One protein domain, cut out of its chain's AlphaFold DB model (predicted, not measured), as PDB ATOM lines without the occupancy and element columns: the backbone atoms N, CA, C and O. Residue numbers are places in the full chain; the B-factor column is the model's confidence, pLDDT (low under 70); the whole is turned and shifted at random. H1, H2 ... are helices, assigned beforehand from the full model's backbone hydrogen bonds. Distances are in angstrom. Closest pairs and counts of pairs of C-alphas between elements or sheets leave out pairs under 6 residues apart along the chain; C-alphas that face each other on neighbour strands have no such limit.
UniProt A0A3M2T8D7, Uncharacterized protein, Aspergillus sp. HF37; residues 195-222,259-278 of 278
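Overview. This is residues 195 to 222 and 259 to 278 of the 278 residues of an uncharacterized protein of Aspergillus sp. HF37 (UniProt A0A3M2T8D7). A long helix, H2, has a second helix, H3, loosely side by side with it and running back the other way, with a gap between the two. The far part of H2, residues 215 to 222, sticks out, and the short helix H1 makes a corner at the beginning of H2, on the side toward H3. The printed part has 48 residues with three named helices, H1, H2 and H3 along the chain, and no named strand; the class is all helix. The whole is loose, with a radius of gyration of the C-alphas of 12.9 A, and spans 44 by 20 by 13 A.

Arrangement. H2, residues 200 to 222, and H3, residues 259 to 276, are near each other, with 6 pairs of C-alphas within 10 A but no pair within 8 A. H1, residues 195 to 198, and H2 only just touch, with 3 pairs of C-alphas within 8 A, and touch only at the corner by their tight link. H2 touches H1 with residues 202 to 203 alone; the closest C-alphas, those of Leu 196 and Ser 203, are 5.1 A apart. H1 and H3 are close but not clearly touching; their closest C-alphas, those of Ser 197 and Cys 271, are 7.4 A apart. Every O i to N i+4 pair is within hydrogen-bond range in H2 and H3; H1 is too short for such a pair, and its one O i to N i+3 pair is within range.

Along the chain. H2 measures 32.9 A from C-alpha 200 at (60.650, 31.205, 87.667) to C-alpha 222 at (38.075, 7.591, 83.389). H3 measures 25.9 A and ends with C-alpha 276 at (66.609, 28.552, 100.935). H1 measures 5.1 A.

Size, cuts and confidence. The two C-alphas farthest apart, those of Arg 222 and His 278, are 44.0 A apart. Residues 223 to 258 are not printed, and C-alphas 222 and 259 are 20.0 A apart across this cut. The mean pLDDT of the printed part is 77.9; 12 residues are under 70, among them 273 to 278.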
ATOM      1  N   ILE A 195      67.622  26.292  82.562       86.75
ATOM      2  CA  ILE A 195      66.776  27.396  82.077       86.75
ATOM      3  C   ILE A 195      65.561  27.601  82.994       86.75
ATOM      4  O   ILE A 195      65.143  28.738  83.219       86.75
ATOM      5  N   LEU A 196      65.028  26.511  83.558       83.69
ATOM      6  CA  LEU A 196      63.908  26.557  84.502       83.69
ATOM      7  C   LEU A 196      64.309  27.174  85.850       83.69
ATOM      8  O   LEU A 196      63.519  27.906  86.433       83.69
ATOM      9  N   SER A 197      65.546  26.953  86.313       80.56
ATOM     10  CA  SER A 197      66.062  27.614  87.522       80.56
ATOM     11  C   SER A 197      66.371  29.096  87.303       80.56
ATOM     12  O   SER A 197      66.288  29.880  88.240       80.56
ATOM     13  N   ALA A 198      66.708  29.492  86.072       85.06
ATOM     14  CA  ALA A 198      66.995  30.885  85.737       85.06
ATOM     15  C   ALA A 198      65.727  31.744  85.574       85.06
ATOM     16  O   ALA A 198      65.794  32.957  85.749       85.06
ATOM     17  N   ASN A 199      64.582  31.138  85.231       85.31
ATOM     18  CA  ASN A 199      63.328  31.847  84.968       85.31
ATOM     19  C   ASN A 199      62.152  31.176  85.696       85.31
ATOM     20  O   ASN A 199      61.554  30.223  85.187       85.31
ATOM     21  N   SER A 200      61.767  31.717  86.856       84.69
ATOM     22  CA  SER A 200      60.650  31.205  87.667       84.69
ATOM     23  C   SER A 200      59.307  31.230  86.932       84.69
ATOM     24  O   SER A 200      58.521  30.292  87.053       84.69
ATOM     25  N   ASP A 201      59.061  32.260  86.117       88.38
ATOM     26  CA  ASP A 201      57.810  32.416  85.361       88.38
ATOM     27  C   ASP A 201      57.647  31.320  84.299       88.38
ATOM     28  O   ASP A 201      56.559  30.775  84.102       88.38
ATOM     29  N   LEU A 202      58.754  30.954  83.643       87.69
ATOM     30  CA  LEU A 202      58.779  29.875  82.660       87.69
ATOM     31  C   LEU A 202      58.551  28.515  83.329       87.69
ATOM     32  O   LEU A 202      57.803  27.700  82.790       87.69
ATOM     33  N   SER A 203      59.143  28.289  84.507       86.88
ATOM     34  CA  SER A 203      58.908  27.068  85.287       86.88
ATOM     35  C   SER A 203      57.442  26.932  85.688       86.88
ATOM     36  O   SER A 203      56.839  25.888  85.448       86.88
ATOM     37  N   ALA A 204      56.824  28.005  86.194       87.44
ATOM     38  CA  ALA A 204      55.408  28.002  86.559       87.44
ATOM     39  C   ALA A 204      54.493  27.725  85.352       87.44
ATOM     40  O   ALA A 204      53.531  26.956  85.448       87.44
ATOM     41  N   HIS A 205      54.795  28.317  84.189       90.75
ATOM     42  CA  HIS A 205      54.040  28.051  82.965       90.75
ATOM     43  C   HIS A 205      54.191  26.593  82.510       90.75
ATOM     44  O   HIS A 205      53.199  25.937  82.185       90.75
ATOM     45  N   TRP A 206      55.415  26.068  82.531       89.94
ATOM     46  CA  TRP A 206      55.704  24.686  82.166       89.94
ATOM     47  C   TRP A 206      55.004  23.681  83.091       89.94
ATOM     48  O   TRP A 206      54.314  22.779  82.607       89.94
ATOM     49  N   GLU A 207      55.076  23.876  84.407       87.25
ATOM     50  CA  GLU A 207      54.360  23.051  85.388       87.25
ATOM     51  C   GLU A 207      52.851  23.050  85.129       87.25
ATOM     52  O   GLU A 207      52.224  21.988  85.090       87.25
ATOM     53  N   ASN A 208      52.268  24.219  84.847       91.69
ATOM     54  CA  ASN A 208      50.851  24.328  84.512       91.69
ATOM     55  C   ASN A 208      50.491  23.521  83.252       91.69
ATOM     56  O   ASN A 208      49.456  22.847  83.222       91.69
ATOM     57  N   THR A 209      51.339  23.555  82.217       90.75
ATOM     58  CA  THR A 209      51.121  22.764  80.994       90.75
ATOM     59  C   THR A 209      51.209  21.262  81.254       90.75
ATOM     60  O   THR A 209      50.315  20.525  80.837       90.75
ATOM     61  N   MET A 210      52.200  20.808  82.028       89.25
ATOM     62  CA  MET A 210      52.334  19.401  82.412       89.25
ATOM     63  C   MET A 210      51.145  18.927  83.248       89.25
ATOM     64  O   MET A 210      50.598  17.849  83.010       89.25
ATOM     65  N   GLN A 211      50.680  19.758  84.180       89.56
ATOM     66  CA  GLN A 211      49.515  19.449  84.999       89.56
ATOM     67  C   GLN A 211      48.226  19.365  84.171       89.56
ATOM     68  O   GLN A 211      47.394  18.491  84.428       89.56
ATOM     69  N   LYS A 212      48.069  20.205  83.140       91.31
ATOM     70  CA  LYS A 212      46.962  20.102  82.172       91.31
ATOM     71  C   LYS A 212      47.028  18.807  81.367       91.31
ATOM     72  O   LYS A 212      46.015  18.115  81.281       91.31
ATOM     73  N   CYS A 213      48.200  18.440  80.845       85.69
ATOM     74  CA  CYS A 213      48.383  17.166  80.145       85.69
ATOM     75  C   CYS A 213      48.025  15.972  81.046       85.69
ATOM     76  O   CYS A 213      47.331  15.053  80.609       85.69
ATOM     77  N   LEU A 214      48.413  16.013  82.324       83.75
ATOM     78  CA  LEU A 214      48.051  14.987  83.306       83.75
ATOM     79  C   LEU A 214      46.552  14.942  83.605       83.75
ATOM     80  O   LEU A 214      45.979  13.857  83.692       83.75
ATOM     81  N   ALA A 215      45.904  16.097  83.764       88.62
ATOM     82  CA  ALA A 215      44.463  16.162  83.984       88.62
ATOM     83  C   ALA A 215      43.696  15.549  82.801       88.62
ATOM     84  O   ALA A 215      42.818  14.712  83.012       88.62
ATOM     85  N   GLN A 216      44.099  15.883  81.573       86.94
ATOM     86  CA  GLN A 216      43.528  15.322  80.348       86.94
ATOM     87  C   GLN A 216      43.775  13.811  80.232       86.94
ATOM     88  O   GLN A 216      42.867  13.066  79.871       86.94
ATOM     89  N   ALA A 217      44.968  13.329  80.595       84.56
ATOM     90  CA  ALA A 217      45.268  11.897  80.614       84.56
ATOM     91  C   ALA A 217      44.413  11.136  81.649       84.56
ATOM     92  O   ALA A 217      43.876  10.066  81.351       84.56
ATOM     93  N   ARG A 218      44.223  11.703  82.852       85.88
ATOM     94  CA  ARG A 218      43.345  11.136  83.894       85.88
ATOM     95  C   ARG A 218      41.887  11.088  83.436       85.88
ATOM     96  O   ARG A 218      41.208  10.092  83.671       85.88
ATOM     97  N   GLU A 219      41.407  12.141  82.782       87.69
ATOM     98  CA  GLU A 219      40.053  12.199  82.226       87.69
ATOM     99  C   GLU A 219      39.851  11.155  81.117       87.69
ATOM    100  O   GLU A 219      38.889  10.384  81.163       87.69
ATOM    101  N   ALA A 220      40.814  11.032  80.199       82.00
ATOM    102  CA  ALA A 220      40.807  10.002  79.162       82.00
ATOM    103  C   ALA A 220      40.816   8.573  79.744       82.00
ATOM    104  O   ALA A 220      40.179   7.675  79.191       82.00
ATOM    105  N   SER A 221      41.481   8.352  80.885       79.38
ATOM    106  CA  SER A 221      41.464   7.059  81.586       79.38
ATOM    107  C   SER A 221      40.113   6.751  82.244       79.38
ATOM    108  O   SER A 221      39.714   5.587  82.288       79.38
ATOM    109  N   ARG A 222      39.398   7.763  82.754       80.06
ATOM    110  CA  ARG A 222      38.075   7.591  83.389       80.06
ATOM    111  C   ARG A 222      36.996   7.203  82.376       80.06
ATOM    112  O   ARG A 222      36.134   6.386  82.694       80.06
ATOM    113  N   LEU A 259      56.136   7.492  88.371       69.69
ATOM    114  CA  LEU A 259      57.476   7.980  88.035       69.69
ATOM    115  C   LEU A 259      57.482   9.494  87.782       69.69
ATOM    116  O   LEU A 259      58.367  10.194  88.275       69.69
ATOM    117  N   LEU A 260      56.483  10.012  87.060       68.06
ATOM    118  CA  LEU A 260      56.353  11.445  86.799       68.06
ATOM    119  C   LEU A 260      55.967  12.228  88.064       68.06
ATOM    120  O   LEU A 260      56.513  13.303  88.301       68.06
ATOM    121  N   SER A 261      55.072  11.684  88.897       70.00
ATOM    122  CA  SER A 261      54.707  12.283  90.189       70.00
ATOM    123  C   SER A 261      55.923  12.364  91.113       70.00
ATOM    124  O   SER A 261      56.247  13.440  91.610       70.00
ATOM    125  N   ALA A 262      56.666  11.263  91.255       71.75
ATOM    126  CA  ALA A 262      57.888  11.226  92.053       71.75
ATOM    127  C   ALA A 262      58.982  12.163  91.507       71.75
ATOM    128  O   ALA A 262      59.781  12.703  92.272       71.75
ATOM    129  N   PHE A 263      59.045  12.372  90.189       69.88
ATOM    130  CA  PHE A 263      59.992  13.302  89.575       69.88
ATOM    131  C   PHE A 263      59.618  14.771  89.819       69.88
ATOM    132  O   PHE A 263      60.498  15.572  90.132       69.88
ATOM    133  N   ILE A 264      58.330  15.120  89.745       70.00
ATOM    134  CA  ILE A 264      57.837  16.467  90.079       70.00
ATOM    135  C   ILE A 264      58.092  16.780  91.559       70.00
ATOM    136  O   ILE A 264      58.574  17.866  91.875       70.00
ATOM    137  N   GLU A 265      57.864  15.821  92.459       73.00
ATOM    138  CA  GLU A 265      58.195  15.970  93.884       73.00
ATOM    139  C   GLU A 265      59.700  16.196  94.104       73.00
ATOM    140  O   GLU A 265      60.093  17.056  94.896       73.00
ATOM    141  N   ARG A 266      60.566  15.492  93.359       74.56
ATOM    142  CA  ARG A 266      62.022  15.732  93.397       74.56
ATOM    143  C   ARG A 266      62.395  17.112  92.862       74.56
ATOM    144  O   ARG A 266      63.262  17.755  93.448       74.56
ATOM    145  N   LEU A 267      61.751  17.577  91.793       67.88
ATOM    146  CA  LEU A 267      61.948  18.923  91.249       67.88
ATOM    147  C   LEU A 267      61.549  19.999  92.261       67.88
ATOM    148  O   LEU A 267      62.327  20.918  92.498       67.88
ATOM    149  N   GLN A 268      60.398  19.850  92.920       68.25
ATOM    150  CA  GLN A 268      59.977  20.753  93.994       68.25
ATOM    151  C   GLN A 268      60.993  20.775  95.136       68.25
ATOM    152  O   GLN A 268      61.370  21.849  95.599       68.25
ATOM    153  N   MET A 269      61.493  19.608  95.544       77.62
ATOM    154  CA  MET A 269      62.534  19.510  96.566       77.62
ATOM    155  C   MET A 269      63.809  20.259  96.161       77.62
ATOM    156  O   MET A 269      64.334  21.033  96.953       77.62
ATOM    157  N   VAL A 270      64.289  20.080  94.928       72.31
ATOM    158  CA  VAL A 270      65.500  20.757  94.432       72.31
ATOM    159  C   VAL A 270      65.292  22.269  94.330       72.31
ATOM    160  O   VAL A 270      66.140  23.030  94.795       72.31
ATOM    161  N   CYS A 271      64.157  22.720  93.793       62.22
ATOM    162  CA  CYS A 271      63.842  24.143  93.671       62.22
ATOM    163  C   CYS A 271      63.715  24.832  95.043       62.22
ATOM    164  O   CYS A 271      64.264  25.916  95.238       62.22
ATOM    165  N   VAL A 272      63.056  24.198  96.021       70.56
ATOM    166  CA  VAL A 272      62.910  24.737  97.389       70.56
ATOM    167  C   VAL A 272      64.244  24.740  98.143       70.56
ATOM    168  O   VAL A 272      64.547  25.685  98.876       70.56
ATOM    169  N   TYR A 273      65.081  23.720  97.937       66.94
ATOM    170  CA  TYR A 273      66.399  23.641  98.569       66.94
ATOM    171  C   TYR A 273      67.354  24.721  98.037       66.94
ATOM    172  O   TYR A 273      68.120  25.310  98.795       66.94
ATOM    173  N   HIS A 274      67.263  25.053  96.747       55.56
ATOM    174  CA  HIS A 274      68.097  26.097  96.150       55.56
ATOM    175  C   HIS A 274      67.627  27.522  96.486       55.56
ATOM    176  O   HIS A 274      68.447  28.435  96.532       55.56
ATOM    177  N   ALA A 275      66.331  27.710  96.759       54.28
ATOM    178  CA  ALA A 275      65.762  28.995  97.172       54.28
ATOM    179  C   ALA A 275      66.021  29.344  98.651       54.28
ATOM    180  O   ALA A 275      65.935  30.508  99.022       54.28
ATOM    181  N   THR A 276      66.328  28.354  99.497       54.19
ATOM    182  CA  THR A 276      66.609  28.552 100.935       54.19
ATOM    183  C   THR A 276      68.102  28.575 101.277       54.19
ATOM    184  O   THR A 276      68.462  28.925 102.398       54.19
ATOM    185  N   SER A 277      68.978  28.230 100.326       55.03
ATOM    186  CA  SER A 277      70.438  28.179 100.506       55.03
ATOM    187  C   SER A 277      71.174  29.463 100.073       55.03
ATOM    188  O   SER A 277      72.396  29.426  99.904       55.03
ATOM    189  N   HIS A 278      70.467  30.580  99.880       43.75
ATOM    190  CA  HIS A 278      71.034  31.859  99.440       43.75
ATOM    191  C   HIS A 278      70.563  33.022 100.315       43.75
ATOM    192  O   HIS A 278      71.335  34.007 100.402       43.75
TER     193      HIS A 278